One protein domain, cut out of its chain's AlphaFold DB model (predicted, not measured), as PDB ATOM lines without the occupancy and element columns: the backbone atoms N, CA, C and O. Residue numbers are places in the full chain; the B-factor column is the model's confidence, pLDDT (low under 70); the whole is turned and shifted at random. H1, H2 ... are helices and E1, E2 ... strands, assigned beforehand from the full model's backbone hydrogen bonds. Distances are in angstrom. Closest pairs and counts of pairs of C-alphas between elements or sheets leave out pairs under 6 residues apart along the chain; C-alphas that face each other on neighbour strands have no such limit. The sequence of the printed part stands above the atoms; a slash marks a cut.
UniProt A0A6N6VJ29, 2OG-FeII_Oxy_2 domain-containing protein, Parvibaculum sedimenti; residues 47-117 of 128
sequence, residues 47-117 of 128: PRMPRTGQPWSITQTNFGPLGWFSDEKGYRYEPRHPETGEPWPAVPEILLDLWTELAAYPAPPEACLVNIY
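AT A GLANCE: This is residues 47 to 117 of the 128 residues of the protein "2OG-FeII_Oxy_2 domain-containing protein" of Parvibaculum sedimenti (UniProt A0A6N6VJ29). Two small antiparallel strand pairs, E1 with E4 and the hairpin E2 and E3, form the body of an elongated domain, with H1 at one end and loop residues 47 to 58 towards the other. Residues 101 to 106 stick out. The 71 printed residues include four named strands and one named helix, in order E1, E2, E3, H1, E4; the class is mixed, with under half of the residues in named elements. The whole is only just loose, close to compact: radius of gyration of the C-alphas 13.5 A, spans 40 by 22 by 21 A.

HOW THE PARTS SIT: E1, residues 59 to 63, and E4, 112 to 116, are antiparallel at 157 degrees; N 63 and O 112 are within hydrogen-bond range, 2.9 A. E2, 67 to 71, and E3, 74 to 78, are antiparallel at 150 degrees, with N 69 and O 76 within range, 2.8 A. The closest C-alphas of E2 and E4, Trp 68 and Leu 113, are 6.4 A apart. H1, 93 to 102, is apart from E1 and E2; every O i to N i+4 pair in it is within hydrogen-bond range.

IN THESE COORDINATES: E1 is 14.3 A long, from C-alpha 59 at (-31.647, 38.617, -6.827); E2 13.1 A, E3 12.1 A, H1 14.0 A; E4, 13.0 A, ends at C-alpha 116 (-28.256, 38.082, -2.858).

THE WHOLE: The C-alphas of Thr 52 and Glu 101, the farthest apart, are 39.7 A apart. The printed part has no cut, E3 to H1 is a long link, and no printed residue is under 70 in pLDDT.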
ATOM      1  N   PRO A  47     -36.945  38.702  -8.657       92.56
ATOM      2  CA  PRO A  47     -38.386  38.728  -8.437       92.56
ATOM      3  C   PRO A  47     -38.960  40.103  -8.805       92.56
ATOM      4  O   PRO A  47     -38.225  41.089  -8.957       92.56
ATOM      5  N   ARG A  48     -40.291  40.191  -8.908       92.00
ATOM      6  CA  ARG A  48     -41.016  41.444  -9.182       92.00
ATOM      7  C   ARG A  48     -41.978  41.789  -8.055       92.00
ATOM      8  O   ARG A  48     -42.467  40.909  -7.349       92.00
ATOM      9  N   MET A  49     -42.215  43.080  -7.857       88.50
ATOM     10  CA  MET A  49     -43.169  43.588  -6.882       88.50
ATOM     11  C   MET A  49     -44.602  43.277  -7.332       88.50
ATOM     12  O   MET A  49     -44.931  43.496  -8.505       88.50
ATOM     13  N   PRO A  50     -45.477  42.832  -6.415       88.94
ATOM     14  CA  PRO A  50     -46.890  42.663  -6.716       88.94
ATOM     15  C   PRO A  50     -47.527  43.956  -7.200       88.94
ATOM     16  O   PRO A  50     -47.163  45.042  -6.741       88.94
ATOM     17  N   ARG A  51     -48.522  43.836  -8.086       88.19
ATOM     18  CA  ARG A  51     -49.298  44.937  -8.688       88.19
ATOM     19  C   ARG A  51     -48.515  45.900  -9.586       88.19
ATOM     20  O   ARG A  51     -49.064  46.352 -10.579       88.19
ATOM     21  N   THR A  52     -47.269  46.235  -9.253       87.62
ATOM     22  CA  THR A  52     -46.470  47.226  -9.991       87.62
ATOM     23  C   THR A  52     -45.507  46.600 -10.996       87.62
ATOM     24  O   THR A  52     -45.006  47.309 -11.863       87.62
ATOM     25  N   GLY A  53     -45.187  45.305 -10.863       85.75
ATOM     26  CA  GLY A  53     -44.257  44.585 -11.747       85.75
ATOM     27  C   GLY A  53     -42.798  45.042 -11.647       85.75
ATOM     28  O   GLY A  53     -41.919  44.526 -12.348       85.75
ATOM     29  N   GLN A  54     -42.522  45.994 -10.755       85.75
ATOM     30  CA  GLN A  54     -41.210  46.595 -10.586       85.75
ATOM     31  C   GLN A  54     -40.205  45.551 -10.085       85.75
ATOM     32  O   GLN A  54     -40.504  44.812  -9.145       85.75
ATOM     33  N   PRO A  55     -39.016  45.456 -10.691       87.38
ATOM     34  CA  PRO A  55     -38.015  44.486 -10.274       87.38
ATOM     35  C   PRO A  55     -37.484  44.812  -8.871       87.38
ATOM     36  O   PRO A  55     -37.199  45.971  -8.563       87.38
ATOM     37  N   TRP A  56     -37.291  43.793  -8.031       85.81
ATOM     38  CA  TRP A  56     -36.636  43.986  -6.733       85.81
ATOM     39  C   TRP A  56     -35.162  44.374  -6.911       85.81
ATOM     40  O   TRP A  56     -34.529  44.094  -7.935       85.81
ATOM     41  N   SER A  57     -34.590  45.017  -5.891       88.00
ATOM     42  CA  SER A  57     -33.170  45.373  -5.896       88.00
ATOM     43  C   SER A  57     -32.274  44.136  -5.768       88.00
ATOM     44  O   SER A  57     -31.191  44.107  -6.356       88.00
ATOM     45  N   ILE A  58     -32.737  43.105  -5.057       92.19
ATOM     46  CA  ILE A  58     -32.049  41.823  -4.872       92.19
ATOM     47  C   ILE A  58     -32.218  40.883  -6.070       92.19
ATOM     48  O   ILE A  58     -33.137  41.015  -6.876       92.19
ATOM     49  N   THR A  59     -31.339  39.889  -6.155       94.75
ATOM     50  CA  THR A  59     -31.647  38.617  -6.827       94.75
ATOM     51  C   THR A  59     -31.828  37.544  -5.767       94.75
ATOM     52  O   THR A  59     -31.208  37.643  -4.708       94.75
ATOM     53  N   GLN A  60     -32.626  36.522  -6.041       96.06
ATOM     54  CA  GLN A  60     -32.863  35.439  -5.096       96.06
ATOM     55  C   GLN A  60     -32.848  34.075  -5.781       96.06
ATOM     56  O   GLN A  60     -33.048  33.975  -6.988       96.06
ATOM     57  N   THR A  61     -32.625  33.032  -4.996       97.81
ATOM     58  CA  THR A  61     -32.878  31.635  -5.368       97.81
ATOM     59  C   THR A  61     -33.463  30.906  -4.159       97.81
ATOM     60  O   THR A  61     -33.476  31.462  -3.058       97.81
ATOM     61  N   ASN A  62     -33.966  29.690  -4.345       98.38
ATOM     62  CA  ASN A  62     -34.557  28.898  -3.274       98.38
ATOM     63  C   ASN A  62     -33.990  27.476  -3.239       98.38
ATOM     64  O   ASN A  62     -33.479  26.973  -4.239       98.38
ATOM     65  N   PHE A  63     -34.125  26.841  -2.080       98.31
ATOM     66  CA  PHE A  63     -33.785  25.445  -1.827       98.31
ATOM     67  C   PHE A  63     -34.908  24.780  -1.016       98.31
ATOM     68  O   PHE A  63     -35.560  25.449  -0.215       98.31
ATOM     69  N   GLY A  64     -35.096  23.472  -1.178       97.88
ATOM     70  CA  GLY A  64     -36.167  22.694  -0.544       97.88
ATOM     71  C   GLY A  64     -37.317  22.361  -1.500       97.88
ATOM     72  O   GLY A  64     -37.290  22.757  -2.659       97.88
ATOM     73  N   PRO A  65     -38.335  21.605  -1.054       97.38
ATOM     74  CA  PRO A  65     -39.470  21.234  -1.904       97.38
ATOM     75  C   PRO A  65     -40.288  22.435  -2.402       97.38
ATOM     76  O   PRO A  65     -40.990  22.318  -3.407       97.38
ATOM     77  N   LEU A  66     -40.199  23.582  -1.725       98.06
ATOM     78  CA  LEU A  66     -40.879  24.818  -2.076       98.06
ATOM     79  C   LEU A  66     -39.893  25.989  -2.134       98.06
ATOM     80  O   LEU A  66     -38.954  26.092  -1.348       98.06
ATOM     81  N   GLY A  67     -40.154  26.926  -3.042       97.19
ATOM     82  CA  GLY A  67     -39.439  28.191  -3.133       97.19
ATOM     83  C   GLY A  67     -40.387  29.371  -3.033       97.19
ATOM     84  O   GLY A  67     -41.459  29.368  -3.637       97.19
ATOM     85  N   TRP A  68     -39.995  30.392  -2.273       96.50
ATOM     86  CA  TRP A  68     -40.756  31.630  -2.202       96.50
ATOM     87  C   TRP A  68     -40.622  32.397  -3.519       96.50
ATOM     88  O   TRP A  68     -39.516  32.621  -4.028       96.50
ATOM     89  N   PHE A  69     -41.756  32.819  -4.071       94.44
ATOM     90  CA  PHE A  69     -41.837  33.498  -5.353       94.44
ATOM     91  C   PHE A  69     -42.758  34.723  -5.286       94.44
ATOM     92  O   PHE A  69     -43.784  34.727  -4.605       94.44
ATOM     93  N   SER A  70     -42.378  35.769  -6.027       93.12
ATOM     94  CA  SER A  70     -43.118  37.026  -6.137       93.12
ATOM     95  C   SER A  70     -43.148  37.511  -7.580       93.12
ATOM     96  O   SER A  70     -42.097  37.710  -8.199       93.12
ATOM     97  N   ASP A  71     -44.352  37.770  -8.076       91.12
ATOM     98  CA  ASP A  71     -44.615  38.442  -9.346       91.12
ATOM     99  C   ASP A  71     -45.781  39.435  -9.211       91.12
ATOM    100  O   ASP A  71     -46.258  39.732  -8.115       91.12
ATOM    101  N   GLU A  72     -46.259  39.952 -10.342       90.88
ATOM    102  CA  GLU A  72     -47.391  40.879 -10.414       90.88
ATOM    103  C   GLU A  72     -48.677  40.328  -9.780       90.88
ATOM    104  O   GLU A  72     -49.488  41.118  -9.291       90.88
ATOM    105  N   LYS A  73     -48.840  38.996  -9.735       90.50
ATOM    106  CA  LYS A  73     -50.011  38.310  -9.172       90.50
ATOM    107  C   LYS A  73     -49.937  38.168  -7.652       90.50
ATOM    108  O   LYS A  73     -50.951  37.857  -7.033       90.50
ATOM    109  N   GLY A  74     -48.778  38.417  -7.042       92.19
ATOM    110  CA  GLY A  74     -48.585  38.360  -5.596       92.19
ATOM    111  C   GLY A  74     -47.495  37.386  -5.165       92.19
ATOM    112  O   GLY A  74     -46.614  37.011  -5.938       92.19
ATOM    113  N   TYR A  75     -47.571  36.997  -3.895       94.25
ATOM    114  CA  TYR A  75     -46.619  36.103  -3.242       94.25
ATOM    115  C   TYR A  75     -47.168  34.684  -3.175       94.25
ATOM    116  O   TYR A  75     -48.353  34.497  -2.899       94.25
ATOM    117  N   ARG A  76     -46.308  33.689  -3.389       95.75
ATOM    118  CA  ARG A  76     -46.664  32.271  -3.276       95.75
ATOM    119  C   ARG A  76     -45.431  31.394  -3.097       95.75
ATOM    120  O   ARG A  76     -44.314  31.831  -3.360       95.75
ATOM    121  N   TYR A  77     -45.661  30.154  -2.683       97.25
ATOM    122  CA  TYR A  77     -44.668  29.092  -2.762       97.25
ATOM    123  C   TYR A  77     -44.865  28.302  -4.050       97.25
ATOM    124  O   TYR A  77     -45.990  27.938  -4.386       97.25
ATOM    125  N   GLU A  78     -43.775  28.048  -4.761       97.00
ATOM    126  CA  GLU A  78     -43.760  27.279  -6.004       97.00
ATOM    127  C   GLU A  78     -42.810  26.089  -5.856       97.00
ATOM    128  O   GLU A  78     -41.706  26.270  -5.338       97.00
ATOM    129  N   PRO A  79     -43.169  24.886  -6.336       97.81
ATOM    130  CA  PRO A  79     -42.280  23.726  -6.284       97.81
ATOM    131  C   PRO A  79     -41.171  23.767  -7.347       97.81
ATOM    132  O   PRO A  79     -40.298  22.902  -7.369       97.81
ATOM    133  N   ARG A  80     -41.226  24.734  -8.274       97.88
ATOM    134  CA  ARG A  80     -40.343  24.821  -9.440       97.88
ATOM    135  C   ARG A  80     -39.774  26.219  -9.613       97.88
ATOM    136  O   ARG A  80     -40.435  27.219  -9.332       97.88
ATOM    137  N   HIS A  81     -38.560  26.269 -10.137       97.44
ATOM    138  CA  HIS A  81     -37.873  27.491 -10.497       97.44
ATOM    139  C   HIS A  81     -38.617  28.221 -11.628       97.44
ATOM    140  O   HIS A  81     -38.919  27.610 -12.654       97.44
ATOM    141  N   PRO A  82     -38.867  29.535 -11.510       94.69
ATOM    142  CA  PRO A  82     -39.703  30.276 -12.458       94.69
ATOM    143  C   PRO A  82     -39.099  30.396 -13.863       94.69
ATOM    144  O   PRO A  82     -39.837  30.428 -14.840       94.69
ATOM    145  N   GLU A  83     -37.769  30.482 -13.971       94.69
ATOM    146  CA  GLU A  83     -37.081  30.620 -15.267       94.69
ATOM    147  C   GLU A  83     -36.679  29.278 -15.905       94.69
ATOM    148  O   GLU A  83     -36.772  29.150 -17.121       94.69
ATOM    149  N   THR A  84     -36.252  28.270 -15.129       96.06
ATOM    150  CA  THR A  84     -35.808  26.970 -15.667       96.06
ATOM    151  C   THR A  84     -36.912  25.912 -15.694       96.06
ATOM    152  O   THR A  84     -36.801  24.954 -16.449       96.06
ATOM    153  N   GLY A  85     -37.973  26.049 -14.888       97.00
ATOM    154  CA  GLY A  85     -39.036  25.043 -14.739       97.00
ATOM    155  C   GLY A  85     -38.646  23.805 -13.914       97.00
ATOM    156  O   GLY A  85     -39.492  22.944 -13.642       97.00
ATOM    157  N   GLU A  86     -37.389  23.719 -13.483       97.88
ATOM    158  CA  GLU A  86     -36.859  22.593 -12.715       97.88
ATOM    159  C   GLU A  86     -37.231  22.679 -11.228       97.88
ATOM    160  O   GLU A  86     -37.470  23.779 -10.719       97.88
ATOM    161  N   PRO A  87     -37.294  21.550 -10.498       98.00
ATOM    162  CA  PRO A  87     -37.410  21.565  -9.043       98.00
ATOM    163  C   PRO A  87     -36.258  22.335  -8.388       98.00
ATOM    164  O   PRO A  87     -35.141  22.377  -8.907       98.00
ATOM    165  N   TRP A  88     -36.513  22.915  -7.218       98.12
ATOM    166  CA  TRP A  88     -35.454  23.554  -6.441       98.12
ATOM    167  C   TRP A  88     -34.454  22.513  -5.897       98.12
ATOM    168  O   TRP A  88     -34.843  21.385  -5.579       98.12
ATOM    169  N   PRO A  89     -33.165  22.870  -5.762       98.06
ATOM    170  CA  PRO A  89     -32.168  22.018  -5.118       98.06
ATOM    171  C   PRO A  89     -32.519  21.751  -3.648       98.06
ATOM    172  O   PRO A  89     -33.201  22.545  -3.004       98.06
ATOM    173  N   ALA A  90     -32.013  20.651  -3.088       97.81
ATOM    174  CA  ALA A  90     -32.199  20.331  -1.672       97.81
ATOM    175  C   ALA A  90     -31.557  21.387  -0.754       97.81
ATOM    176  O   ALA A  90     -30.522  21.962  -1.091       97.81
ATOM    177  N   VAL A  91     -32.153  21.622   0.420       97.88
ATOM    178  CA  VAL A  91     -31.580  22.512   1.444       97.88
ATOM    179  C   VAL A  91     -30.191  21.987   1.851       97.88
ATOM    180  O   VAL A  91     -30.075  20.798   2.141       97.88
ATOM    181  N   PRO A  92     -29.137  22.828   1.876       96.75
ATOM    182  CA  PRO A  92     -27.812  22.408   2.325       96.75
ATOM    183  C   PRO A  92     -27.823  21.822   3.742       96.75
ATOM    184  O   PRO A  92     -28.419  22.417   4.640       96.75
ATOM    185  N   GLU A  93     -27.076  20.737   3.959       95.69
ATOM    186  CA  GLU A  93     -27.023  20.019   5.246       95.69
ATOM    187  C   GLU A  93     -26.688  20.938   6.429       95.69
ATOM    188  O   GLU A  93     -27.344  20.890   7.459       95.69
ATOM    189  N   ILE A  94     -25.755  21.882   6.248       94.06
ATOM    190  CA  ILE A  94     -25.371  22.858   7.286       94.06
ATOM    191  C   ILE A  94     -26.585  23.667   7.783       94.06
ATOM    192  O   ILE A  94     -26.656  24.026   8.956       94.06
ATOM    193  N   LEU A  95     -27.544  23.977   6.905       95.81
ATOM    194  CA  LEU A  95     -28.766  24.688   7.285       95.81
ATOM    195  C   LEU A  95     -29.797  23.758   7.939       95.81
ATOM    196  O   LEU A  95     -30.539  24.216   8.805       95.81
ATOM    197  N   LEU A  96     -29.839  22.479   7.555       95.69
ATOM    198  CA  LEU A  96     -30.688  21.465   8.193       95.69
ATOM    199  C   LEU A  96     -30.216  21.153   9.619       95.69
ATOM    200  O   LEU A  96     -31.043  21.080  10.530       95.69
ATOM    201  N   ASP A  97     -28.902  21.067   9.829       93.44
ATOM    202  CA  ASP A  97     -28.285  20.947  11.152       93.44
ATOM    203  C   ASP A  97     -28.670  22.148  12.027       93.44
ATOM    204  O   ASP A  97     -29.209  21.990  13.121       93.44
ATOM    205  N   LEU A  98     -28.492  23.372  11.510       93.06
ATOM    206  CA  LEU A  98     -28.879  24.595  12.220       93.06
ATOM    207  C   LEU A  98     -30.371  24.632  12.564       93.06
ATOM    208  O   LEU A  98     -30.731  25.055  13.661       93.06
ATOM    209  N   TRP A  99     -31.238  24.210  11.643       94.31
ATOM    210  CA  TRP A  99     -32.675  24.138  11.889       94.31
ATOM    211  C   TRP A  99     -32.995  23.168  13.027       94.31
ATOM    212  O   TRP A  99     -33.696  23.536  13.968       94.31
ATOM    213  N   THR A 100     -32.435  21.960  12.966       92.69
ATOM    214  CA  THR A 100     -32.643  20.910  13.970       92.69
ATOM    215  C   THR A 100     -32.193  21.363  15.356       92.69
ATOM    216  O   THR A 100     -32.867  21.090  16.346       92.69
ATOM    217  N   GLU A 101     -31.076  22.086  15.432       90.81
ATOM    218  CA  GLU A 101     -30.502  22.514  16.705       90.81
ATOM    219  C   GLU A 101     -31.148  23.791  17.275       90.81
ATOM    220  O   GLU A 101     -31.202  23.944  18.495       90.81
ATOM    221  N   LEU A 102     -31.645  24.711  16.434       91.31
ATOM    222  CA  LEU A 102     -32.017  26.067  16.876       91.31
ATOM    223  C   LEU A 102     -33.470  26.475  16.630       91.31
ATOM    224  O   LEU A 102     -33.952  27.377  17.314       91.31
ATOM    225  N   ALA A 103     -34.175  25.877  15.666       89.62
ATOM    226  CA  ALA A 103     -35.497  26.369  15.263       89.62
ATOM    227  C   ALA A 103     -36.591  26.105  16.311       89.62
ATOM    228  O   ALA A 103     -37.666  26.697  16.222       89.62
ATOM    229  N   ALA A 104     -36.335  25.210  17.276       87.62
ATOM    230  CA  ALA A 104     -37.315  24.740  18.259       87.62
ATOM    231  C   ALA A 104     -38.654  24.321  17.610       87.62
ATOM    232  O   ALA A 104     -39.726  24.495  18.190       87.62
ATOM    233  N   TYR A 105     -38.587  23.773  16.390       91.44
ATOM    234  CA  TYR A 105     -39.739  23.376  15.588       91.44
ATOM    235  C   TYR A 105     -39.582  21.922  15.117       91.44
ATOM    236  O   TYR A 105     -38.502  21.552  14.659       91.44
ATOM    237  N   PRO A 106     -40.625  21.078  15.224       90.50
ATOM    238  CA  PRO A 106     -40.482  19.631  15.054       90.50
ATOM    239  C   PRO A 106     -40.381  19.163  13.597       90.50
ATOM    240  O   PRO A 106     -39.869  18.074  13.350       90.50
ATOM    241  N   ALA A 107     -40.894  19.933  12.634       94.06
ATOM    242  CA  ALA A 107     -40.865  19.552  11.221       94.06
ATOM    243  C   ALA A 107     -39.629  20.135  10.512       94.06
ATOM    244  O   ALA A 107     -39.186  21.221  10.890       94.06
ATOM    245  N   PRO A 108     -39.083  19.461   9.483       93.94
ATOM    246  CA  PRO A 108     -38.000  20.008   8.667       93.94
ATOM    247  C   PRO A 108     -38.468  21.227   7.848       93.94
ATOM    248  O   PRO A 108     -39.664  21.361   7.576       93.94
ATOM    249  N   PRO A 109     -37.549  22.108   7.411       96.00
ATOM    250  CA  PRO A 109     -37.910  23.252   6.591       96.00
ATOM    251  C   PRO A 109     -38.291  22.804   5.175       96.00
ATOM    252  O   PRO A 109     -37.567  22.056   4.519       96.00
ATOM    253  N   GLU A 110     -39.411  23.318   4.674       96.25
ATOM    254  CA  GLU A 110     -39.887  23.039   3.312       96.25
ATOM    255  C   GLU A 110     -39.393  24.072   2.286       96.25
ATOM    256  O   GLU A 110     -39.476  23.842   1.081       96.25
ATOM    257  N   ALA A 111     -38.863  25.207   2.749       96.94
ATOM    258  CA  ALA A 111     -38.338  26.268   1.901       96.94
ATOM    259  C   ALA A 111     -37.159  26.987   2.563       96.94
ATOM    260  O   ALA A 111     -37.181  27.303   3.753       96.94
ATOM    261  N   CYS A 112     -36.154  27.315   1.760       97.94
ATOM    262  CA  CYS A 112     -35.009  28.126   2.139       97.94
ATOM    263  C   CYS A 112     -34.762  29.177   1.049       97.94
ATOM    264  O   CYS A 112     -34.267  28.863  -0.032       97.94
ATOM    265  N   LEU A 113     -35.129  30.429   1.332       97.69
ATOM    266  CA  LEU A 113     -34.918  31.570   0.440       97.69
ATOM    267  C   LEU A 113     -33.518  32.158   0.646       97.69
ATOM    268  O   LEU A 113     -33.151  32.547   1.755       97.69
ATOM    269  N   VAL A 114     -32.763  32.303  -0.439       97.75
ATOM    270  CA  VAL A 114     -31.427  32.901  -0.437       97.75
ATOM    271  C   VAL A 114     -31.457  34.219  -1.194       97.75
ATOM    272  O   VAL A 114     -31.541  34.247  -2.422       97.75
ATOM    273  N   ASN A 115     -31.338  35.318  -0.451       96.25
ATOM    274  CA  ASN A 115     -31.302  36.671  -0.996       96.25
ATOM    275  C   ASN A 115     -29.859  37.133  -1.229       96.25
ATOM    276  O   ASN A 115     -29.021  37.104  -0.330       96.25
ATOM    277  N   ILE A 116     -29.576  37.613  -2.438       95.00
ATOM    278  CA  ILE A 116     -28.256  38.082  -2.858       95.00
ATOM    279  C   ILE A 116     -28.300  39.600  -3.030       95.00
ATOM    280  O   ILE A 116     -28.909  40.134  -3.962       95.00
ATOM    281  N   TYR A 117     -27.588  40.290  -2.142       91.88
ATOM    282  CA  TYR A 117     -27.447  41.743  -2.140       91.88
ATOM    283  C   TYR A 117     -26.139  42.140  -2.832       91.88
ATOM    284  O   TYR A 117     -25.057  41.667  -2.486       91.88
TER     285      TYR A 117